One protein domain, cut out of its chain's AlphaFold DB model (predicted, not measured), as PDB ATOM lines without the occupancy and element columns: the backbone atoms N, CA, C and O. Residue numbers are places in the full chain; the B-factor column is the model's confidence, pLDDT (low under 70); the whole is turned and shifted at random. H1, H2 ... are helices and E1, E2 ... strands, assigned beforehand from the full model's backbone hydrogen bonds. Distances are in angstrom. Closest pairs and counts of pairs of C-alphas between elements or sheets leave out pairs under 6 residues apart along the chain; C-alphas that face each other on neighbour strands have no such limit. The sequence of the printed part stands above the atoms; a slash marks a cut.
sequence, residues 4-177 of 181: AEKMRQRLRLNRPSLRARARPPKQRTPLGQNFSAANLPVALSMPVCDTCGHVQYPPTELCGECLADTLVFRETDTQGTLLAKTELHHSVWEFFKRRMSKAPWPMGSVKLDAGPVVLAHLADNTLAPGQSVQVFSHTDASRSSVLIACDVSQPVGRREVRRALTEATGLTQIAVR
ATOM      1  N   ALA A   4      93.904  63.463  54.800       87.06
ATOM      2  CA  ALA A   4      94.424  62.108  54.950       87.06
ATOM      3  C   ALA A   4      93.654  61.291  56.005       87.06
ATOM      4  O   ALA A   4      93.390  60.105  55.803       87.06
ATOM      5  N   GLU A   5      93.252  61.914  57.115       87.25
ATOM      6  CA  GLU A   5      92.416  61.276  58.142       87.25
ATOM      7  C   GLU A   5      91.006  60.974  57.620       87.25
ATOM      8  O   GLU A   5      90.509  59.861  57.805       87.25
ATOM      9  N   LYS A   6      90.384  61.916  56.893       86.38
ATOM     10  CA  LYS A   6      89.065  61.704  56.265       86.38
ATOM     11  C   LYS A   6      89.106  60.563  55.241       86.38
ATOM     12  O   LYS A   6      88.202  59.726  55.214       86.38
ATOM     13  N   MET A   7      90.160  60.490  54.422       85.88
ATOM     14  CA  MET A   7      90.355  59.404  53.452       85.88
ATOM     15  C   MET A   7      90.538  58.049  54.141       85.88
ATOM     16  O   MET A   7      89.879  57.081  53.759       85.88
ATOM     17  N   ARG A   8      91.365  57.972  55.195       83.81
ATOM     18  CA  ARG A   8      91.536  56.737  55.982       83.81
ATOM     19  C   ARG A   8      90.225  56.264  56.605       83.81
ATOM     20  O   ARG A   8      89.906  55.080  56.513       83.81
ATOM     21  N   GLN A   9      89.429  57.172  57.172       82.88
ATOM     22  CA  GLN A   9      88.129  56.826  57.752       82.88
ATOM     23  C   GLN A   9      87.166  56.245  56.703       82.88
ATOM     24  O   GLN A   9      86.550  55.207  56.947       82.88
ATOM     25  N   ARG A  10      87.084  56.855  55.511       84.12
ATOM     26  CA  ARG A  10      86.270  56.338  54.394       84.12
ATOM     27  C   ARG A  10      86.740  54.958  53.928       84.12
ATOM     28  O   ARG A  10      85.922  54.058  53.744       84.12
ATOM     29  N   LEU A  11      88.054  54.765  53.780       85.25
ATOM     30  CA  LEU A  11      88.627  53.478  53.376       85.25
ATOM     31  C   LEU A  11      88.333  52.369  54.391       85.25
ATOM     32  O   LEU A  11      88.029  51.250  53.989       85.25
ATOM     33  N   ARG A  12      88.348  52.663  55.696       76.44
ATOM     34  CA  ARG A  12      88.017  51.683  56.744       76.44
ATOM     35  C   ARG A  12      86.571  51.172  56.649       76.44
ATOM     36  O   ARG A  12      86.307  50.007  56.973       76.44
ATOM     37  N   LEU A  13      85.642  52.020  56.202       77.62
ATOM     38  CA  LEU A  13      84.244  51.648  55.968       77.62
ATOM     39  C   LEU A  13      84.104  50.806  54.694       77.62
ATOM     40  O   LEU A  13      83.614  49.678  54.778       77.62
ATOM     41  N   ASN A  14      84.621  51.309  53.567       84.12
ATOM     42  CA  ASN A  14      84.369  50.758  52.228       84.12
ATOM     43  C   ASN A  14      85.314  49.619  51.812       84.12
ATOM     44  O   ASN A  14      85.005  48.882  50.881       84.12
ATOM     45  N   ARG A  15      86.464  49.447  52.477       86.38
ATOM     46  CA  ARG A  15      87.412  48.350  52.218       86.38
ATOM     47  C   ARG A  15      87.621  47.493  53.468       86.38
ATOM     48  O   ARG A  15      88.603  47.688  54.189       86.38
ATOM     49  N   PRO A  16      86.745  46.498  53.714       87.12
ATOM     50  CA  PRO A  16      86.883  45.575  54.839       87.12
ATOM     51  C   PRO A  16      88.262  44.911  54.923       87.12
ATOM     52  O   PRO A  16      88.785  44.740  56.025       87.12
ATOM     53  N   SER A  17      88.884  44.618  53.777       88.81
ATOM     54  CA  SER A  17      90.213  44.005  53.695       88.81
ATOM     55  C   SER A  17      91.322  44.832  54.339       88.81
ATOM     56  O   SER A  17      92.290  44.260  54.842       88.81
ATOM     57  N   LEU A  18      91.187  46.160  54.392       89.69
ATOM     58  CA  LEU A  18      92.180  47.049  54.999       89.69
ATOM     59  C   LEU A  18      92.035  47.172  56.522       89.69
ATOM     60  O   LEU A  18      92.942  47.690  57.167       89.69
ATOM     61  N   ARG A  19      90.937  46.684  57.118       90.31
ATOM     62  CA  ARG A  19      90.684  46.820  58.561       90.31
ATOM     63  C   ARG A  19      91.760  46.103  59.376       90.31
ATOM     64  O   ARG A  19      91.946  44.890  59.218       90.31
ATOM     65  N   ALA A  20      92.390  46.818  60.308       91.81
ATOM     66  CA  ALA A  20      93.407  46.260  61.203       91.81
ATOM     67  C   ALA A  20      92.872  45.134  62.099       91.81
ATOM     68  O   ALA A  20      93.587  44.183  62.392       91.81
ATOM     69  N   ARG A  21      91.606  45.231  62.527       93.12
ATOM     70  CA  ARG A  21      90.982  44.323  63.505       93.12
ATOM     71  C   ARG A  21      89.630  43.830  62.991       93.12
ATOM     72  O   ARG A  21      88.601  44.446  63.268       93.12
ATOM     73  N   ALA A  22      89.625  42.752  62.209       94.19
ATOM     74  CA  ALA A  22      88.382  42.146  61.735       94.19
ATOM     75  C   ALA A  22      87.763  41.254  62.824       94.19
ATOM     76  O   ALA A  22      88.474  40.590  63.580       94.19
ATOM     77  N   ARG A  23      86.430  41.256  62.903       95.00
ATOM     78  CA  ARG A  23      85.626  40.461  63.842       95.00
ATOM     79  C   ARG A  23      84.592  39.621  63.073       95.00
ATOM     80  O   ARG A  23      84.295  39.990  61.931       95.00
ATOM     81  N   PRO A  24      84.061  38.534  63.661       95.00
ATOM     82  CA  PRO A  24      82.999  37.738  63.049       95.00
ATOM     83  C   PRO A  24      81.727  38.560  62.780       95.00
ATOM     84  O   PRO A  24      81.572  39.657  63.340       95.00
ATOM     85  N   PRO A  25      80.787  38.043  61.967       92.56
ATOM     86  CA  PRO A  25      79.484  38.667  61.758       92.56
ATOM     87  C   PRO A  25      78.773  38.946  63.089       92.56
ATOM     88  O   PRO A  25      78.497  38.031  63.860       92.56
ATOM     89  N   LYS A  26      78.465  40.221  63.350       90.56
ATOM     90  CA  LYS A  26      77.911  40.692  64.634       90.56
ATOM     91  C   LYS A  26      76.419  41.033  64.608       90.56
ATOM     92  O   LYS A  26      75.854  41.351  65.645       90.56
ATOM     93  N   GLN A  27      75.801  41.072  63.428       91.44
ATOM     94  CA  GLN A  27      74.373  41.371  63.324       91.44
ATOM     95  C   GLN A  27      73.589  40.169  63.857       91.44
ATOM     96  O   GLN A  27      73.873  39.028  63.485       91.44
ATOM     97  N   ARG A  28      72.661  40.429  64.776       92.38
ATOM     98  CA  ARG A  28      71.761  39.447  65.383       92.38
ATOM     99  C   ARG A  28      70.381  40.079  65.500       92.38
ATOM    100  O   ARG A  28      70.283  41.272  65.787       92.38
ATOM    101  N   THR A  29      69.348  39.277  65.280       95.00
ATOM    102  CA  THR A  29      67.967  39.622  65.633       95.00
ATOM    103  C   THR A  29      67.819  39.676  67.161       95.00
ATOM    104  O   THR A  29      68.697  39.162  67.865       95.00
ATOM    105  N   PRO A  30      66.725  40.242  67.701       95.50
ATOM    106  CA  PRO A  30      66.432  40.164  69.134       95.50
ATOM    107  C   PRO A  30      66.455  38.722  69.668       95.50
ATOM    108  O   PRO A  30      67.119  38.447  70.664       95.50
ATOM    109  N   LEU A  31      65.861  37.766  68.943       95.00
ATOM    110  CA  LEU A  31      65.935  36.344  69.302       95.00
ATOM    111  C   LEU A  31      67.371  35.800  69.316       95.00
ATOM    112  O   LEU A  31      67.740  35.052  70.218       95.00
ATOM    113  N   GLY A  32      68.217  36.209  68.368       95.25
ATOM    114  CA  GLY A  32      69.635  35.837  68.369       95.25
ATOM    115  C   GLY A  32      70.427  36.433  69.543       95.25
ATOM    116  O   GLY A  32      71.394  35.826  70.016       95.25
ATOM    117  N   GLN A  33      70.027  37.608  70.039       96.06
ATOM    118  CA  GLN A  33      70.589  38.191  71.261       96.06
ATOM    119  C   GLN A  33      70.139  37.406  72.498       96.06
ATOM    120  O   GLN A  33      70.985  37.058  73.319       96.06
ATOM    121  N   ASN A  34      68.856  37.038  72.576       96.56
ATOM    122  CA  ASN A  34      68.324  36.191  73.650       96.56
ATOM    123  C   ASN A  34      69.013  34.823  73.680       96.56
ATOM    124  O   ASN A  34      69.444  34.386  74.743       96.56
ATOM    125  N   PHE A  35      69.231  34.204  72.516       97.06
ATOM    126  CA  PHE A  35      70.010  32.970  72.398       97.06
ATOM    127  C   PHE A  35      71.421  33.126  72.961       97.06
ATOM    128  O   PHE A  35      71.924  32.240  73.649       97.06
ATOM    129  N   SER A  36      72.061  34.270  72.701       96.81
ATOM    130  CA  SER A  36      73.389  34.545  73.242       96.81
ATOM    131  C   SER A  36      73.371  34.694  74.761       96.81
ATOM    132  O   SER A  36      74.238  34.128  75.418       96.81
ATOM    133  N   ALA A  37      72.387  35.404  75.315       97.19
ATOM    134  CA  ALA A  37      72.243  35.592  76.756       97.19
ATOM    135  C   ALA A  37      71.941  34.275  77.490       97.19
ATOM    136  O   ALA A  37      72.605  33.965  78.479       97.19
ATOM    137  N   ALA A  38      71.007  33.473  76.968       97.69
ATOM    138  CA  ALA A  38      70.606  32.185  77.538       97.69
ATOM    139  C   ALA A  38      71.758  31.169  77.616       97.69
ATOM    140  O   ALA A  38      71.775  30.306  78.487       97.69
ATOM    141  N   ASN A  39      72.743  31.296  76.727       97.81
ATOM    142  CA  ASN A  39      73.894  30.402  76.643       97.81
ATOM    143  C   ASN A  39      75.118  30.870  77.460       97.81
ATOM    144  O   ASN A  39      76.102  30.145  77.554       97.81
ATOM    145  N   LEU A  40      75.094  32.056  78.085       94.94
ATOM    146  CA  LEU A  40      76.199  32.519  78.941       94.94
ATOM    147  C   LEU A  40      76.480  31.629  80.174       94.94
ATOM    148  O   LEU A  40      77.663  31.431  80.475       94.94
ATOM    149  N   PRO A  41      75.467  31.141  80.923       95.06
ATOM    150  CA  PRO A  41      75.710  30.427  82.178       95.06
ATOM    151  C   PRO A  41      75.991  28.925  82.009       95.06
ATOM    152  O   PRO A  41      76.666  28.344  82.856       95.06
ATOM    153  N   VAL A  42      75.509  28.294  80.934       97.56
ATOM    154  CA  VAL A  42      75.495  26.826  80.769       97.56
ATOM    155  C   VAL A  42      76.321  26.360  79.566       97.56
ATOM    156  O   VAL A  42      76.931  27.171  78.869       97.56
ATOM    157  N   ALA A  43      76.428  25.044  79.356       98.06
ATOM    158  CA  ALA A  43      77.106  24.490  78.181       98.06
ATOM    159  C   ALA A  43      76.296  24.730  76.909       98.06
ATOM    160  O   ALA A  43      76.831  25.237  75.924       98.06
ATOM    161  N   LEU A  44      75.008  24.406  76.951       98.62
ATOM    162  CA  LEU A  44      74.088  24.568  75.842       98.62
ATOM    163  C   LEU A  44      72.691  24.844  76.391       98.62
ATOM    164  O   LEU A  44      72.206  24.141  77.275       98.62
ATOM    165  N   SER A  45      72.045  25.875  75.861       98.31
ATOM    166  CA  SER A  45      70.640  26.157  76.115       98.31
ATOM    167  C   SER A  45      69.906  26.414  74.811       98.31
ATOM    168  O   SER A  45      70.348  27.217  73.981       98.31
ATOM    169  N   MET A  46      68.767  25.747  74.658       98.25
ATOM    170  CA  MET A  46      67.918  25.825  73.477       98.25
ATOM    171  C   MET A  46      66.508  26.291  73.866       98.25
ATOM    172  O   MET A  46      66.066  26.033  74.991       98.25
ATOM    173  N   PRO A  47      65.788  26.982  72.964       98.06
ATOM    174  CA  PRO A  47      64.356  27.204  73.112       98.06
ATOM    175  C   PRO A  47      63.605  25.870  73.160       98.06
ATOM    176  O   PRO A  47      63.781  25.024  72.283       98.06
ATOM    177  N   VAL A  48      62.748  25.706  74.163       98.44
ATOM    178  CA  VAL A  48      61.861  24.554  74.330       98.44
ATOM    179  C   VAL A  48      60.431  25.059  74.426       98.44
ATOM    180  O   VAL A  48      60.134  25.933  75.243       98.44
ATOM    181  N   CYS A  49      59.546  24.526  73.587       98.44
ATOM    182  CA  CYS A  49      58.126  24.846  73.642       98.44
ATOM    183  C   CYS A  49      57.515  24.340  74.953       98.44
ATOM    184  O   CYS A  49      57.627  23.157  75.271       98.44
ATOM    185  N   ASP A  50      56.838  25.218  75.690       97.94
ATOM    186  CA  ASP A  50      56.215  24.854  76.969       97.94
ATOM    187  C   ASP A  50      54.948  23.997  76.791       97.94
ATOM    188  O   ASP A  50      54.518  23.308  77.709       97.94
ATOM    189  N   THR A  51      54.371  23.991  75.583       98.31
ATOM    190  CA  THR A  51      53.160  23.228  75.254       98.31
ATOM    191  C   THR A  51      53.461  21.800  74.805       98.31
ATOM    192  O   THR A  51      52.856  20.862  75.316       98.31
ATOM    193  N   CYS A  52      54.366  21.611  73.838       98.06
ATOM    194  CA  CYS A  52      54.641  20.290  73.256       98.06
ATOM    195  C   CYS A  52      56.036  19.733  73.578       98.06
ATOM    196  O   CYS A  52      56.358  18.624  73.161       98.06
ATOM    197  N   GLY A  53      56.886  20.492  74.275       97.69
ATOM    198  CA  GLY A  53      58.247  20.071  74.620       97.69
ATOM    199  C   GLY A  53      59.243  20.079  73.455       97.69
ATOM    200  O   GLY A  53      60.388  19.679  73.645       97.69
ATOM    201  N   HIS A  54      58.852  20.534  72.259       98.19
ATOM    202  CA  HIS A  54      59.753  20.569  71.108       98.19
ATOM    203  C   HIS A  54      60.946  21.501  71.356       98.19
ATOM    204  O   HIS A  54      60.767  22.685  71.661       98.19
ATOM    205  N   VAL A  55      62.156  20.966  71.191       98.38
ATOM    206  CA  VAL A  55      63.417  21.710  71.264       98.38
ATOM    207  C   VAL A  55      63.743  22.264  69.884       98.38
ATOM    208  O   VAL A  55      63.886  21.505  68.925       98.38
ATOM    209  N   GLN A  56      63.899  23.580  69.777       96.25
ATOM    210  CA  GLN A  56      63.965  24.248  68.484       96.25
ATOM    211  C   GLN A  56      65.325  24.878  68.191       96.25
ATOM    212  O   GLN A  56      65.964  25.503  69.036       96.25
ATOM    213  N   TYR A  57      65.745  24.759  66.935       97.25
ATOM    214  CA  TYR A  57      66.850  25.514  66.365       97.25
ATOM    215  C   TYR A  57      66.579  25.798  64.882       97.25
ATOM    216  O   TYR A  57      66.170  24.881  64.169       97.25
ATOM    217  N   PRO A  58      66.884  27.008  64.380       95.50
ATOM    218  CA  PRO A  58      67.276  28.204  65.132       95.50
ATOM    219  C   PRO A  58      66.141  28.741  66.026       95.50
ATOM    220  O   PRO A  58      65.002  28.309  65.882       95.50
ATOM    221  N   PRO A  59      66.422  29.683  66.943       95.00
ATOM    222  CA  PRO A  59      65.381  30.345  67.727       95.00
ATOM    223  C   PRO A  59      64.380  31.088  66.841       95.00
ATOM    224  O   PRO A  59      64.782  31.869  65.976       95.00
ATOM    225  N   THR A  60      63.096  30.879  67.113       95.06
ATOM    226  CA  THR A  60      61.947  31.510  66.449       95.06
ATOM    227  C   THR A  60      60.918  31.946  67.489       95.06
ATOM    228  O   THR A  60      60.985  31.548  68.651       95.06
ATOM    229  N   GLU A  61      59.970  32.778  67.071       95.19
ATOM    230  CA  GLU A  61      58.899  33.318  67.912       95.19
ATOM    231  C   GLU A  61      57.789  32.294  68.184       95.19
ATOM    232  O   GLU A  61      57.138  32.366  69.219       95.19
ATOM    233  N   LEU A  62      57.582  31.345  67.268       97.25
ATOM    234  CA  LEU A  62      56.582  30.284  67.375       97.25
ATOM    235  C   LEU A  62      57.245  28.912  67.300       97.25
ATOM    236  O   LEU A  62      58.268  28.739  66.627       97.25
ATOM    237  N   CYS A  63      56.622  27.934  67.952       98.06
ATOM    238  CA  CYS A  63      57.033  26.543  67.898       98.06
ATOM    239  C   CYS A  63      56.865  25.993  66.479       98.06
ATOM    240  O   CYS A  63      55.774  26.052  65.914       98.06
ATOM    241  N   GLY A  64      57.925  25.396  65.932       96.50
ATOM    242  CA  GLY A  64      57.902  24.769  64.607       96.50
ATOM    243  C   GLY A  64      56.999  23.534  64.480       96.50
ATOM    244  O   GLY A  64      56.673  23.160  63.360       96.50
ATOM    245  N   GLU A  65      56.582  22.925  65.597       97.56
ATOM    246  CA  GLU A  65      55.719  21.730  65.609       97.56
ATOM    247  C   GLU A  65      54.242  22.056  65.861       97.56
ATOM    248  O   GLU A  65      53.371  21.622  65.118       97.56
ATOM    249  N   CYS A  66      53.942  22.807  66.929       98.19
ATOM    250  CA  CYS A  66      52.561  23.031  67.381       98.19
ATOM    251  C   CYS A  66      52.074  24.479  67.241       98.19
ATOM    252  O   CYS A  66      50.934  24.767  67.597       98.19
ATOM    253  N   LEU A  67      52.925  25.390  66.752       98.06
ATOM    254  CA  LEU A  67      52.644  26.822  66.584       98.06
ATOM    255  C   LEU A  67      52.313  27.598  67.872       98.06
ATOM    256  O   LEU A  67      51.968  28.774  67.789       98.06
ATOM    257  N   ALA A  68      52.464  26.992  69.055       98.12
ATOM    258  CA  ALA A  68      52.406  27.722  70.317       98.12
ATOM    259  C   ALA A  68      53.510  28.792  70.380       98.12
ATOM    260  O   ALA A  68      54.614  28.603  69.862       98.12
ATOM    261  N   ASP A  69      53.215  29.905  71.039       96.94
ATOM    262  CA  ASP A  69      54.052  31.109  71.106       96.94
ATOM    263  C   ASP A  69      54.959  31.167  72.344       96.94
ATOM    264  O   ASP A  69      55.798  32.057  72.483       96.94
ATOM    265  N   THR A  70      54.821  30.198  73.248       97.38
ATOM    266  CA  THR A  70      55.589  30.150  74.491       97.38
ATOM    267  C   THR A  70      56.768  29.189  74.349       97.38
ATOM    268  O   THR A  70      56.641  27.973  74.528       97.38
ATOM    269  N   LEU A  71      57.941  29.748  74.032       97.62
ATOM    270  CA  LEU A  71      59.223  29.040  74.021       97.62
ATOM    271  C   LEU A  71      60.138  29.579  75.118       97.62
ATOM    272  O   LEU A  71      60.443  30.772  75.166       97.62
ATOM    273  N   VAL A  72      60.619  28.684  75.976       97.31
ATOM    274  CA  VAL A  72      61.485  29.022  77.109       97.31
ATOM    275  C   VAL A  72      62.852  28.391  76.902       97.31
ATOM    276  O   VAL A  72      62.962  27.226  76.531       97.31
ATOM    277  N   PHE A  73      63.912  29.153  77.150       97.88
ATOM    278  CA  PHE A  73      65.269  28.620  77.127       97.88
ATOM    279  C   PHE A  73      65.491  27.662  78.298       97.88
ATOM    280  O   PHE A  73      65.311  28.039  79.455       97.88
ATOM    281  N   ARG A  74      65.900  26.429  77.996       98.12
ATOM    282  CA  ARG A  74      66.239  25.404  78.993       98.12
ATOM    283  C   ARG A  74      67.636  24.869  78.714       98.12
ATOM    284  O   ARG A  74      68.091  24.906  77.569       98.12
ATOM    285  N   GLU A  75      68.340  24.424  79.749       98.31
ATOM    286  CA  GLU A  75      69.587  23.681  79.554       98.31
ATOM    287  C   GLU A  75      69.282  22.407  78.758       98.31
ATOM    288  O   GLU A  75      68.242  21.777  78.952       98.31
ATOM    289  N   THR A  76      70.123  22.099  77.779       98.00
ATOM    290  CA  THR A  76      69.883  21.039  76.795       98.00
ATOM    291  C   THR A  76      71.085  20.112  76.753       98.00
ATOM    292  O   THR A  76      72.217  20.586  76.857       98.00
ATOM    293  N   ASP A  77      70.839  18.810  76.586       97.38
ATOM    294  CA  ASP A  77      71.914  17.834  76.403       97.38
ATOM    295  C   ASP A  77      72.816  18.259  75.235       97.38
ATOM    296  O   ASP A  77      72.356  18.675  74.168       97.38
ATOM    297  N   THR A  78      74.117  18.191  75.479       98.62
ATOM    298  CA  THR A  78      75.165  18.546  74.533       98.62
ATOM    299  C   THR A  78      75.452  17.426  73.539       98.62
ATOM    300  O   THR A  78      76.117  17.672  72.540       98.62
ATOM    301  N   GLN A  79      75.008  16.198  73.797       98.69
ATOM    302  CA  GLN A  79      75.305  15.050  72.944       98.69
ATOM    303  C   GLN A  79      74.582  15.106  71.594       98.69
ATOM    304  O   GLN A  79      73.487  15.661  71.440       98.69
ATOM    305  N   GLY A  80      75.229  14.528  70.587       98.56
ATOM    306  CA  GLY A  80      74.653  14.364  69.267       98.56
ATOM    307  C   GLY A  80      75.543  13.573  68.320       98.56
ATOM    308  O   GLY A  80      76.612  13.082  68.677       98.56
ATOM    309  N   THR A  81      75.105  13.486  67.069       98.88
ATOM    310  CA  THR A  81      75.825  12.820  65.977       98.88
ATOM    311  C   THR A  81      76.143  13.812  64.868       98.88
ATOM    312  O   THR A  81      75.258  14.525  64.381       98.88
ATOM    313  N   LEU A  82      77.405  13.860  64.440       98.88
ATOM    314  CA  LEU A  82      77.822  14.674  63.300       98.88
ATOM    315  C   LEU A  82      77.221  14.088  62.016       98.88
ATOM    316  O   LEU A  82      77.587  12.996  61.599       98.88
ATOM    317  N   LEU A  83      76.299  14.803  61.375       98.75
ATOM    318  CA  LEU A  83      75.637  14.341  60.152       98.75
ATOM    319  C   LEU A  83      76.484  14.603  58.912       98.75
ATOM    320  O   LEU A  83      76.598  13.750  58.038       98.75
ATOM    321  N   ALA A  84      77.061  15.799  58.821       98.56
ATOM    322  CA  ALA A  84      77.890  16.198  57.697       98.56
ATOM    323  C   ALA A  84      78.993  17.149  58.155       98.56
ATOM    324  O   ALA A  84      78.777  18.003  59.015       98.56
ATOM    325  N   LYS A  85      80.159  17.026  57.520       98.25
ATOM    326  CA  LYS A  85      81.277  17.961  57.637       98.25
ATOM    327  C   LYS A  85      81.357  18.803  56.368       98.25
ATOM    328  O   LYS A  85      81.231  18.292  55.259       98.25
ATOM    329  N   THR A  86      81.580  20.099  56.529       97.31
ATOM    330  CA  THR A  86      81.780  21.051  55.436       97.31
ATOM    331  C   THR A  86      83.060  21.831  55.676       97.31
ATOM    332  O   THR A  86      83.249  22.424  56.736       97.31
ATOM    333  N   GLU A  87      83.928  21.862  54.674       96.50
ATOM    334  CA  GLU A  87      85.171  22.625  54.703       96.50
ATOM    335  C   GLU A  87      84.997  23.911  53.895       96.50
ATOM    336  O   GLU A  87      84.798  23.899  52.679       96.50
ATOM    337  N   LEU A  88      85.028  25.057  54.574       95.62
ATOM    338  CA  LEU A  88      84.936  26.349  53.910       95.62
ATOM    339  C   LEU A  88      86.324  26.755  53.401       95.62
ATOM    340  O   LEU A  88      87.224  27.028  54.191       95.62
ATOM    341  N   HIS A  89      86.487  26.838  52.081       95.69
ATOM    342  CA  HIS A  89      87.747  27.260  51.451       95.69
ATOM    343  C   HIS A  89      87.826  28.777  51.220       95.69
ATOM    344  O   HIS A  89      88.912  29.353  51.145       95.69
ATOM    345  N   HIS A  90      86.678  29.451  51.116       93.88
ATOM    346  CA  HIS A  90      86.605  30.872  50.784       93.88
ATOM    347  C   HIS A  90      85.528  31.587  51.599       93.88
ATOM    348  O   HIS A  90      84.431  31.079  51.791       93.88
ATOM    349  N   SER A  91      85.823  32.808  52.055       93.62
ATOM    350  CA  SER A  91      84.852  33.654  52.751       93.62
ATOM    351  C   SER A  91      85.022  35.112  52.362       93.62
ATOM    352  O   SER A  91      86.137  35.623  52.236       93.62
ATOM    353  N   VAL A  92      83.889  35.796  52.240       90.62
ATOM    354  CA  VAL A  92      83.816  37.252  52.073       90.62
ATOM    355  C   VAL A  92      84.036  38.000  53.393       90.62
ATOM    356  O   VAL A  92      84.305  39.201  53.399       90.62
ATOM    357  N   TRP A  93      83.964  37.299  54.528       92.62
ATOM    358  CA  TRP A  93      84.231  37.869  55.840       92.62
ATOM    359  C   TRP A  93      85.719  37.790  56.158       92.62
ATOM    360  O   TRP A  93      86.271  36.718  56.395       92.62
ATOM    361  N   GLU A  94      86.358  38.956  56.245       93.50
ATOM    362  CA  GLU A  94      87.791  39.090  56.542       93.50
ATOM    363  C   GLU A  94      88.239  38.347  57.806       93.50
ATOM    364  O   GLU A  94      89.376  37.888  57.878       93.50
ATOM    365  N   PHE A  95      87.347  38.187  58.787       95.50
ATOM    366  CA  PHE A  95      87.626  37.403  59.983       95.50
ATOM    367  C   PHE A  95      87.991  35.945  59.674       95.50
ATOM    368  O   PHE A  95      89.016  35.460  60.161       95.50
ATOM    369  N   PHE A  96      87.169  35.272  58.863       95.62
ATOM    370  CA  PHE A  96      87.373  33.879  58.470       95.62
ATOM    371  C   PHE A  96      88.405  33.778  57.349       95.62
ATOM    372  O   PHE A  96      89.298  32.940  57.420       95.62
ATOM    373  N   LYS A  97      88.369  34.688  56.363       94.62
ATOM    374  CA  LYS A  97      89.333  34.725  55.249       94.62
ATOM    375  C   LYS A  97      90.789  34.682  55.719       94.62
ATOM    376  O   LYS A  97      91.593  33.957  55.153       94.62
ATOM    377  N   ARG A  98      91.131  35.435  56.771       93.50
ATOM    378  CA  ARG A  98      92.499  35.474  57.323       93.50
ATOM    379  C   ARG A  98      92.900  34.165  58.015       93.50
ATOM    380  O   ARG A  98      94.071  33.794  57.976       93.50
ATOM    381  N   ARG A  99      91.937  33.464  58.620       92.69
ATOM    382  CA  ARG A  99      92.142  32.178  59.310       92.69
ATOM    383  C   ARG A  99      92.251  31.010  58.342       92.69
ATOM    384  O   ARG A  99      93.005  30.085  58.602       92.69
ATOM    385  N   MET A 100      91.594  31.111  57.190       93.06
ATOM    386  CA  MET A 100      91.641  30.086  56.146       93.06
ATOM    387  C   MET A 100      92.862  30.196  55.225       93.06
ATOM    388  O   MET A 100      92.886  29.616  54.147       93.06
ATOM    389  N   SER A 101      93.887  30.959  55.620       88.75
ATOM    390  CA  SER A 101      95.117  31.101  54.831       88.75
ATOM    391  C   SER A 101      95.978  29.834  54.826       88.75
ATOM    392  O   SER A 101      96.756  29.646  53.897       88.75
ATOM    393  N   LYS A 102      95.844  28.979  55.851       86.75
ATOM    394  CA  LYS A 102      96.624  27.741  56.012       86.75
ATOM    395  C   LYS A 102      95.806  26.467  55.791       86.75
ATOM    396  O   LYS A 102      96.348  25.490  55.295       86.75
ATOM    397  N   ALA A 103      94.534  26.474  56.181       92.75
ATOM    398  CA  ALA A 103      93.642  25.324  56.081       92.75
ATOM    399  C   ALA A 103      92.187  25.792  55.913       92.75
ATOM    400  O   ALA A 103      91.864  26.897  56.361       92.75
ATOM    401  N   PRO A 104      91.303  24.985  55.301       95.88
ATOM    402  CA  PRO A 104      89.872  25.278  55.250       95.88
ATOM    403  C   PRO A 104      89.268  25.411  56.652       95.88
ATOM    404  O   PRO A 104      89.743  24.792  57.603       95.88
ATOM    405  N   TRP A 105      88.210  26.209  56.791       96.69
ATOM    406  CA  TRP A 105      87.502  26.344  58.066       96.69
ATOM    407  C   TRP A 105      86.454  25.234  58.219       96.69
ATOM    408  O   TRP A 105      85.515  25.198  57.415       96.69
ATOM    409  N   PRO A 106      86.563  24.353  59.228       97.25
ATOM    410  CA  PRO A 106      85.668  23.215  59.354       97.25
ATOM    411  C   PRO A 106      84.355  23.598  60.056       97.25
ATOM    412  O   PRO A 106      84.323  24.243  61.110       97.25
ATOM    413  N   MET A 107      83.251  23.180  59.451       98.00
ATOM    414  CA  MET A 107      81.878  23.328  59.928       98.00
ATOM    415  C   MET A 107      81.184  21.969  59.889       98.00
ATOM    416  O   MET A 107      81.600  21.077  59.149       98.00
ATOM    417  N   GLY A 108      80.087  21.822  60.621       98.25
ATOM    418  CA  GLY A 108      79.243  20.643  60.489       98.25
ATOM    419  C   GLY A 108      77.799  20.874  60.888       98.25
ATOM    420  O   GLY A 108      77.474  21.834  61.594       98.25
ATOM    421  N   SER A 109      76.937  19.979  60.416       98.81
ATOM    422  CA  SER A 109      75.576  19.822  60.919       98.81
ATOM    423  C   SER A 109      75.545  18.673  61.919       98.81
ATOM    424  O   SER A 109      75.984  17.567  61.614       98.81
ATOM    425  N   VAL A 110      75.046  18.923  63.125       98.88
ATOM    426  CA  VAL A 110      74.985  17.923  64.200       98.88
ATOM    427  C   VAL A 110      73.531  17.676  64.556       98.88
ATOM    428  O   VAL A 110      72.816  18.619  64.886       98.88
ATOM    429  N   LYS A 111      73.089  16.420  64.504       98.81
ATOM    430  CA  LYS A 111      71.815  16.004  65.090       98.81
ATOM    431  C   LYS A 111      72.021  15.907  66.593       98.81
ATOM    432  O   LYS A 111      72.711  14.997  67.032       98.81
ATOM    433  N   LEU A 112      71.463  16.843  67.354       98.81
ATOM    434  CA  LEU A 112      71.444  16.716  68.807       98.81
ATOM    435  C   LEU A 112      70.499  15.588  69.204       98.81
ATOM    436  O   LEU A 112      69.429  15.432  68.602       98.81
ATOM    437  N   ASP A 113      70.853  14.873  70.264       98.50
ATOM    438  CA  ASP A 113      69.984  13.848  70.851       98.50
ATOM    439  C   ASP A 113      68.695  14.481  71.401       98.50
ATOM    440  O   ASP A 113      67.626  13.878  71.374       98.50
ATOM    441  N   ALA A 114      68.770  15.765  71.769       97.62
ATOM    442  CA  ALA A 114      67.633  16.600  72.150       97.62
ATOM    443  C   ALA A 114      66.653  16.925  71.000       97.62
ATOM    444  O   ALA A 114      65.613  17.532  71.247       97.62
ATOM    445  N   GLY A 115      66.962  16.569  69.748       97.12
ATOM    446  CA  GLY A 115      66.024  16.682  68.629       97.12
ATOM    447  C   GLY A 115      66.511  17.507  67.434       97.12
ATOM    448  O   GLY A 115      66.499  16.977  66.321       97.12
ATOM    449  N   PRO A 116      66.912  18.781  67.566       98.19
ATOM    450  CA  PRO A 116      67.180  19.604  66.392       98.19
ATOM    451  C   PRO A 116      68.520  19.270  65.722       98.19
ATOM    452  O   PRO A 116      69.445  18.739  66.339       98.19
ATOM    453  N   VAL A 117      68.641  19.635  64.442       98.69
ATOM    454  CA  VAL A 117      69.931  19.663  63.742       98.69
ATOM    455  C   VAL A 117      70.515  21.066  63.845       98.69
ATOM    456  O   VAL A 117      69.914  22.027  63.368       98.69
ATOM    457  N   VAL A 118      71.694  21.186  64.447       98.75
ATOM    458  CA  VAL A 118      72.386  22.464  64.647       98.75
ATOM    459  C   VAL A 118      73.549  22.634  63.681       98.75
ATOM    460  O   VAL A 118      74.160  21.658  63.253       98.75
ATOM    461  N   LEU A 119      73.878  23.885  63.354       98.50
ATOM    462  CA  LEU A 119      75.088  24.220  62.604       98.50
ATOM    463  C   LEU A 119      76.171  24.657  63.588       98.50
ATOM    464  O   LEU A 119      75.963  25.602  64.348       98.50
ATOM    465  N   ALA A 120      77.320  23.990  63.553       98.44
ATOM    466  CA  ALA A 120      78.409  24.221  64.491       98.44
ATOM    467  C   ALA A 120      79.755  24.383  63.777       98.44
ATOM    468  O   ALA A 120      79.999  23.811  62.711       98.44
ATOM    469  N   HIS A 121      80.649  25.158  64.387       98.38
ATOM    470  CA  HIS A 121      82.074  25.110  64.071       98.38
ATOM    471  C   HIS A 121      82.661  23.808  64.627       98.38
ATOM    472  O   HIS A 121      82.307  23.414  65.736       98.38
ATOM    473  N   LEU A 122      83.564  23.147  63.903       98.38
ATOM    474  CA  LEU A 122      84.232  21.954  64.435       98.38
ATOM    475  C   LEU A 122      85.511  22.367  65.169       98.38
ATOM    476  O   LEU A 122      86.340  23.090  64.616       98.38
ATOM    477  N   ALA A 123      85.665  21.920  66.416       97.44
ATOM    478  CA  ALA A 123      86.863  22.174  67.217       97.44
ATOM    479  C   ALA A 123      88.086  21.398  66.703       97.44
ATOM    480  O   ALA A 123      89.218  21.831  66.908       97.44
ATOM    481  N   ASP A 124      87.844  20.279  66.021       93.06
ATOM    482  CA  ASP A 124      88.856  19.428  65.413       93.06
ATOM    483  C   ASP A 124      88.451  19.084  63.970       93.06
ATOM    484  O   ASP A 124      87.301  18.742  63.690       93.06
ATOM    485  N   ASN A 125      89.406  19.183  63.045       92.25
ATOM    486  CA  ASN A 125      89.208  18.838  61.642       92.25
ATOM    487  C   ASN A 125      89.207  17.317  61.390       92.25
ATOM    488  O   ASN A 125      88.842  16.884  60.296       92.25
ATOM    489  N   THR A 126      89.617  16.504  62.366       94.94
ATOM    490  CA  THR A 126      89.588  15.037  62.265       94.94
ATOM    491  C   THR A 126      88.189  14.445  62.445       94.94
ATOM    492  O   THR A 126      87.981  13.286  62.090       94.94
ATOM    493  N   LEU A 127      87.222  15.237  62.931       97.25
ATOM    494  CA  LEU A 127      85.842  14.789  63.084       97.25
ATOM    495  C   LEU A 127      85.233  14.387  61.734       97.25
ATOM    496  O   LEU A 127      85.371  15.090  60.728       97.25
ATOM    497  N   ALA A 128      84.518  13.270  61.728       97.69
ATOM    498  CA  ALA A 128      83.938  12.637  60.556       97.69
ATOM    499  C   ALA A 128      82.426  12.408  60.736       97.69
ATOM    500  O   ALA A 128      81.964  12.145  61.850       97.69
ATOM    501  N   PRO A 129      81.634  12.482  59.651       98.44
ATOM    502  CA  PRO A 129      80.221  12.116  59.683       98.44
ATOM    503  C   PRO A 129      79.977  10.735  60.310       98.44
ATOM    504  O   PRO A 129      80.745   9.802  60.089       98.44
ATOM    505  N   GLY A 130      78.899  10.609  61.080       98.50
ATOM    506  CA  GLY A 130      78.531   9.408  61.832       98.50
ATOM    507  C   GLY A 130      79.169   9.302  63.219       98.50
ATOM    508  O   GLY A 130      78.741   8.466  64.009       98.50
ATOM    509  N   GLN A 131      80.154  10.141  63.551       98.31
ATOM    510  CA  GLN A 131      80.745  10.151  64.888       98.31
ATOM    511  C   GLN A 131      79.822  10.797  65.925       98.31
ATOM    512  O   GLN A 131      79.164  11.809  65.654       98.31
ATOM    513  N   SER A 132      79.842  10.239  67.135       98.62
ATOM    514  CA  SER A 132      79.283  10.878  68.324       98.62
ATOM    515  C   SER A 132      80.126  12.088  68.712       98.62
ATOM    516  O   SER A 132      81.357  12.029  68.754       98.62
ATOM    517  N   VAL A 133      79.454  13.189  69.013       98.81
ATOM    518  CA  VAL A 133      80.068  14.473  69.349       98.81
ATOM    519  C   VAL A 133      79.352  15.103  70.533       98.81
ATOM    520  O   VAL A 133      78.227  14.740  70.874       98.81
ATOM    521  N   GLN A 134      79.999  16.094  71.132       98.75
ATOM    522  CA  GLN A 134      79.337  17.047  72.013       98.75
ATOM    523  C   GLN A 134      79.308  18.426  71.362       98.75
ATOM    524  O   GLN A 134      80.287  18.864  70.760       98.75
ATOM    525  N   VAL A 135      78.184  19.120  71.506       98.81
ATOM    526  CA  VAL A 135      77.963  20.493  71.068       98.81
ATOM    527  C   VAL A 135      77.795  21.379  72.283       98.81
ATOM    528  O   VAL A 135      76.985  21.118  73.165       98.81
ATOM    529  N   PHE A 136      78.520  22.485  72.295       98.75
ATOM    530  CA  PHE A 136      78.379  23.506  73.313       98.75
ATOM    531  C   PHE A 136      78.374  24.892  72.681       98.75
ATOM    532  O   PHE A 136      78.775  25.100  71.535       98.75
ATOM    533  N   SER A 137      77.922  25.858  73.462       98.31
ATOM    534  CA  SER A 137      77.949  27.266  73.124       98.31
ATOM    535  C   SER A 137      79.178  27.954  73.720       98.31
ATOM    536  O   SER A 137      79.611  27.679  74.843       98.31
ATOM    537  N   HIS A 138      79.750  28.886  72.965       97.88
ATOM    538  CA  HIS A 138      80.735  29.821  73.493       97.88
ATOM    539  C   HIS A 138      80.596  31.175  72.808       97.88
ATOM    540  O   HIS A 138      80.140  31.297  71.674       97.88
ATOM    541  N   THR A 139      81.007  32.224  73.504       96.75
ATOM    542  CA  THR A 139      81.088  33.570  72.951       96.75
ATOM    543  C   THR A 139      82.288  33.731  72.010       96.75
ATOM    544  O   THR A 139      83.417  33.407  72.386       96.75
ATOM    545  N   ASP A 140      82.056  34.280  70.819       97.06
ATOM    546  CA  ASP A 140      83.093  34.614  69.840       97.06
ATOM    547  C   ASP A 140      83.743  35.991  70.090       97.06
ATOM    548  O   ASP A 140      83.361  36.771  70.971       97.06
ATOM    549  N   ALA A 141      84.713  36.357  69.251       96.75
ATOM    550  CA  ALA A 141      85.349  37.671  69.282       96.75
ATOM    551  C   ALA A 141      84.384  38.837  68.979       96.75
ATOM    552  O   ALA A 141      84.781  39.989  69.114       96.75
ATOM    553  N   SER A 142      83.141  38.608  68.559       95.81
ATOM    554  CA  SER A 142      82.088  39.621  68.390       95.81
ATOM    555  C   SER A 142      81.099  39.663  69.559       95.81
ATOM    556  O   SER A 142      80.151  40.446  69.507       95.81
ATOM    557  N   ARG A 143      81.347  38.903  70.632       94.56
ATOM    558  CA  ARG A 143      80.457  38.751  71.793       94.56
ATOM    559  C   ARG A 143      79.119  38.075  71.482       94.56
ATOM    560  O   ARG A 143      78.167  38.236  72.237       94.56
ATOM    561  N   SER A 144      79.032  37.339  70.380       95.38
ATOM    562  CA  SER A 144      77.851  36.543  70.040       95.38
ATOM    563  C   SER A 144      78.072  35.089  70.431       95.38
ATOM    564  O   SER A 144      79.195  34.594  70.324       95.38
ATOM    565  N   SER A 145      77.016  34.398  70.864       96.06
ATOM    566  CA  SER A 145      77.087  32.945  71.032       96.06
ATOM    567  C   SER A 145      77.218  32.270  69.667       96.06
ATOM    568  O   SER A 145      76.560  32.662  68.695       96.06
ATOM    569  N   VAL A 146      78.101  31.280  69.607       97.56
ATOM    570  CA  VAL A 146      78.289  30.358  68.490       97.56
ATOM    571  C   VAL A 146      78.295  28.932  69.028       97.56
ATOM    572  O   VAL A 146      78.665  28.706  70.181       97.56
ATOM    573  N   LEU A 147      77.888  27.982  68.191       98.62
ATOM    574  CA  LEU A 147      77.903  26.563  68.525       98.62
ATOM    575  C   LEU A 147      79.188  25.915  68.023       98.62
ATOM    576  O   LEU A 147      79.645  26.192  66.908       98.62
ATOM    577  N   ILE A 148      79.770  25.067  68.859       98.75
ATOM    578  CA  ILE A 148      81.028  24.374  68.609       98.75
ATOM    579  C   ILE A 148      80.817  22.900  68.908       98.75
ATOM    580  O   ILE A 148      80.295  22.561  69.967       98.75
ATOM    581  N   ALA A 149      81.224  22.046  67.977       98.81
ATOM    582  CA  ALA A 149      81.209  20.602  68.133       98.81
ATOM    583  C   ALA A 149      82.628  20.080  68.382       98.81
ATOM    584  O   ALA A 149      83.583  20.505  67.724       98.81
ATOM    585  N   CYS A 150      82.765  19.149  69.315       98.69
ATOM    586  CA  CYS A 150      84.004  18.445  69.627       98.69
ATOM    587  C   CYS A 150      83.735  16.949  69.815       98.69
ATOM    588  O   CYS A 150      82.583  16.521  69.875       98.69
ATOM    589  N   ASP A 151      84.800  16.157  69.925       98.25
ATOM    590  CA  ASP A 151      84.691  14.730  70.225       98.25
ATOM    591  C   ASP A 151      83.887  14.473  71.514       98.25
ATOM    592  O   ASP A 151      83.956  15.255  72.471       98.25
ATOM    593  N   VAL A 152      83.129  13.374  71.540       98.00
ATOM    594  CA  VAL A 152      82.267  13.005  72.674       98.00
ATOM    595  C   VAL A 152      83.044  12.761  73.973       98.00
ATOM    596  O   VAL A 152      82.467  12.865  75.047       98.00
ATOM    597  N   SER A 153      84.350  12.497  73.926       97.31
ATOM    598  CA  SER A 153      85.175  12.338  75.132       97.31
ATOM    599  C   SER A 153      85.473  13.652  75.869       97.31
ATOM    600  O   SER A 153      85.905  13.626  77.023       97.31
ATOM    601  N   GLN A 154      85.252  14.811  75.240       97.75
ATOM    602  CA  GLN A 154      85.585  16.113  75.827       97.75
ATOM    603  C   GLN A 154      84.592  16.502  76.934       97.75
ATOM    604  O   GLN A 154      83.404  16.618  76.668       97.75
ATOM    605  N   PRO A 155      85.010  16.793  78.177       97.25
ATOM    606  CA  PRO A 155      84.064  17.088  79.255       97.25
ATOM    607  C   PRO A 155      83.547  18.540  79.188       97.25
ATOM    608  O   PRO A 155      83.944  19.395  79.986       97.25
ATOM    609  N   VAL A 156      82.639  18.834  78.248       97.81
ATOM    610  CA  VAL A 156      82.159  20.202  77.948       97.81
ATOM    611  C   VAL A 156      81.328  20.835  79.069       97.81
ATOM    612  O   VAL A 156      81.087  22.041  79.045       97.81
ATOM    613  N   GLY A 157      80.936  20.075  80.097       96.19
ATOM    614  CA  GLY A 157      80.365  20.631  81.329       96.19
ATOM    615  C   GLY A 157      81.324  21.594  82.044       96.19
ATOM    616  O   GLY A 157      80.889  22.546  82.692       96.19
ATOM    617  N   ARG A 158      82.639  21.417  81.859       97.38
ATOM    618  CA  ARG A 158      83.681  22.281  82.423       97.38
ATOM    619  C   ARG A 158      83.930  23.502  81.540       97.38
ATOM    620  O   ARG A 158      84.317  23.387  80.376       97.38
ATOM    621  N   ARG A 159      83.757  24.700  82.102       96.56
ATOM    622  CA  ARG A 159      83.888  25.969  81.366       96.56
ATOM    623  C   ARG A 159      85.291  26.167  80.785       96.56
ATOM    624  O   ARG A 159      85.432  26.706  79.691       96.56
ATOM    625  N   GLU A 160      86.323  25.748  81.501       97.50
ATOM    626  CA  GLU A 160      87.720  25.815  81.079       97.50
ATOM    627  C   GLU A 160      88.002  24.966  79.837       97.50
ATOM    628  O   GLU A 160      88.750  25.409  78.966       97.50
ATOM    629  N   VAL A 161      87.339  23.814  79.703       97.81
ATOM    630  CA  VAL A 161      87.448  22.938  78.528       97.81
ATOM    631  C   VAL A 161      86.779  23.592  77.327       97.81
ATOM    632  O   VAL A 161      87.411  23.742  76.282       97.81
ATOM    633  N   ARG A 162      85.545  24.095  77.498       97.75
ATOM    634  CA  ARG A 162      84.848  24.864  76.448       97.75
ATOM    635  C   ARG A 162      85.687  26.048  75.973       97.75
ATOM    636  O   ARG A 162      85.796  26.289  74.770       97.75
ATOM    637  N   ARG A 163      86.306  26.777  76.909       97.38
ATOM    638  CA  ARG A 163      87.175  27.919  76.601       97.38
ATOM    639  C   ARG A 163      88.392  27.496  75.785       97.38
ATOM    640  O   ARG A 163      88.629  28.090  74.740       97.38
ATOM    641  N   ALA A 164      89.116  26.467  76.225       98.06
ATOM    642  CA  ALA A 164      90.316  25.984  75.546       98.06
ATOM    643  C   ALA A 164      90.018  25.506  74.115       98.06
ATOM    644  O   ALA A 164      90.703  25.914  73.177       98.06
ATOM    645  N   LEU A 165      88.951  24.720  73.929       97.94
ATOM    646  CA  LEU A 165      88.507  24.262  72.607       97.94
ATOM    647  C   LEU A 165      88.163  25.448  71.694       97.94
ATOM    648  O   LEU A 165      88.631  25.529  70.561       97.94
ATOM    649  N   THR A 166      87.403  26.419  72.203       97.31
ATOM    650  CA  THR A 166      87.028  27.627  71.448       97.31
ATOM    651  C   THR A 166      88.254  28.473  71.088       97.31
ATOM    652  O   THR A 166      88.370  28.949  69.959       97.31
ATOM    653  N   GLU A 167      89.186  28.664  72.022       96.75
ATOM    654  CA  GLU A 167      90.429  29.407  71.795       96.75
ATOM    655  C   GLU A 167      91.299  28.747  70.722       96.75
ATOM    656  O   GLU A 167      91.845  29.469  69.884       96.75
ATOM    657  N   ALA A 168      91.369  27.410  70.699       95.62
ATOM    658  CA  ALA A 168      92.124  26.641  69.709       95.62
ATOM    659  C   ALA A 168      91.592  26.823  68.278       95.62
ATOM    660  O   ALA A 168      92.381  26.908  67.339       95.62
ATOM    661  N   THR A 169      90.274  26.991  68.100       94.50
ATOM    662  CA  THR A 169      89.699  27.323  66.776       94.50
ATOM    663  C   THR A 169      90.074  28.726  66.291       94.50
ATOM    664  O   THR A 169      89.947  29.051  65.111       94.50
ATOM    665  N   GLY A 170      90.503  29.612  67.190       95.06
ATOM    666  CA  GLY A 170      90.744  31.008  66.870       95.06
ATOM    667  C   GLY A 170      89.488  31.893  66.920       95.06
ATOM    668  O   GLY A 170      89.555  33.043  66.479       95.06
ATOM    669  N   LEU A 171      88.333  31.395  67.379       96.12
ATOM    670  CA  LEU A 171      87.061  32.140  67.386       96.12
ATOM    671  C   LEU A 171      87.019  33.288  68.404       96.12
ATOM    672  O   LEU A 171      86.311  34.274  68.183       96.12
ATOM    673  N   THR A 172      87.771  33.193  69.502       96.50
ATOM    674  CA  THR A 172      87.752  34.184  70.596       96.50
ATOM    675  C   THR A 172      88.647  35.395  70.328       96.50
ATOM    676  O   THR A 172      88.465  36.454  70.932       96.50
ATOM    677  N   GLN A 173      89.589  35.288  69.390       95.56
ATOM    678  CA  GLN A 173      90.563  36.331  69.081       95.56
ATOM    679  C   GLN A 173      90.131  37.142  67.858       95.56
ATOM    680  O   GLN A 173      89.558  36.633  66.902       95.56
ATOM    681  N   ILE A 174      90.447  38.432  67.820       95.25
ATOM    682  CA  ILE A 174      90.234  39.251  66.618       95.25
ATOM    683  C   ILE A 174      91.190  38.834  65.487       95.25
ATOM    684  O   ILE A 174      92.325  38.445  65.738       95.25
ATOM    685  N   ALA A 175      90.763  38.942  64.226       94.31
ATOM    686  CA  ALA A 175      91.652  38.711  63.085       94.31
ATOM    687  C   ALA A 175      92.488  39.969  62.819       94.31
ATOM    688  O   ALA A 175      91.977  40.958  62.274       94.31
ATOM    689  N   VAL A 176      93.759  39.950  63.210       94.19
ATOM    690  CA  VAL A 176      94.657  41.099  63.040       94.19
ATOM    691  C   VAL A 176      95.247  41.114  61.630       94.19
ATOM    692  O   VAL A 176      95.534  40.071  61.051       94.19
ATOM    693  N   ARG A 177      95.395  42.313  61.060       90.69
ATOM    694  CA  ARG A 177      96.228  42.568  59.880       90.69
ATOM    695  C   ARG A 177      97.296  43.582  60.262       90.69
ATOM    696  O   ARG A 177      96.964  44.716  60.613       90.69
TER     697      ARG A 177
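Overview. This is residues 4 to 177 of the 181 residues of the protein "Short-chain dehydrogenase family protein" of Luminiphilus syltensis NOR5-1B (UniProt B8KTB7). A small closed barrel of five strands, E3 to E7, forms the body, with H4 across its outside and H2 packed on E7 and E6. The hairpin E1 and E2, with its long loop of residues 50 to 70, lies at one end of the longest axis; H1, on a long link, lies well away from the barrel at the other. The 174 printed residues hold H1 H2 E1 E2 E3 H3 E4 E5 E6 E7 H4 in chain order, mixed helices and strands, with under half of the residues in named elements. Round the mixed barrel run E3 E4 E5 E7 E6 and back to E3; the whole is compact, radius of gyration of the C-alphas 17.6 A, yet elongated, spanning 60 by 37 by 27 A.

Arrangement. Begin at H1, residues 4 to 14, which is not on the barrel and touches no helix. H2, residues 30 to 38, is on the barrel; its closest C-alphas to E7, residues 145 to 151, are those of Ser 36 and Ser 145, 4.6 A. Next find the antiparallel hairpin E1, residues 45 to 49, and E2, residues 71 to 75, with N 48 and O 72 at 2.8 A. E3, residues 79 to 88, bends by 66 degrees at residue 83; antiparallel to it is E4, residues 105 to 112, N 81 and O 111 being 2.8 A apart. H3, residues 94 to 99, is only just on the barrel, with 5 pairs of C-alphas within 10 A. E5, residues 117 to 122, forms a hairpin with E4, N 118 and O 110 at 2.8 A, and is parallel to E7, N 149 and O 121 at 2.8 A. E6, residues 132 to 139, is antiparallel to E3, N 133 and O 80 at 2.9 A, and forms a hairpin with E7, N 136 and O 148 at 2.9 A. H4, residues 159 to 169, lies outside the barrel at a height of 9.2 A over the sheet, over E6 and E7, across the strands at 89 degrees to E6 on the local plane; the C-alphas of His 138 and Thr 166, the closest of E6 and H4, are 7.0 A apart. Every O i to N i+4 pair is within hydrogen-bond range in H1, H2 and H4; in H3 it is 1 of 2.

Along the chain. Find C-alpha 4 at (94.424, 62.108, 54.950), where H1 begins its 15.4 A. E3 runs 24.1 A from C-alpha 79 at (75.305, 15.050, 72.944), E4 21.6 A and E6 23.2 A. H4 ends, after 15.8 A, at C-alpha 169, (89.699, 27.323, 66.776).

Size, cuts and confidence. The C-alphas of Ala 4 and Cys 52, the two farthest apart, are 60.6 A apart. The printed part has no cut; the links H1 to H2 and E1 to E2 are long, and residues 21 to 22 pair antiparallel with residues 175 to 176. The mean pLDDT of the printed part is 95.5, that of H1 is 84, and no printed residue is under 70.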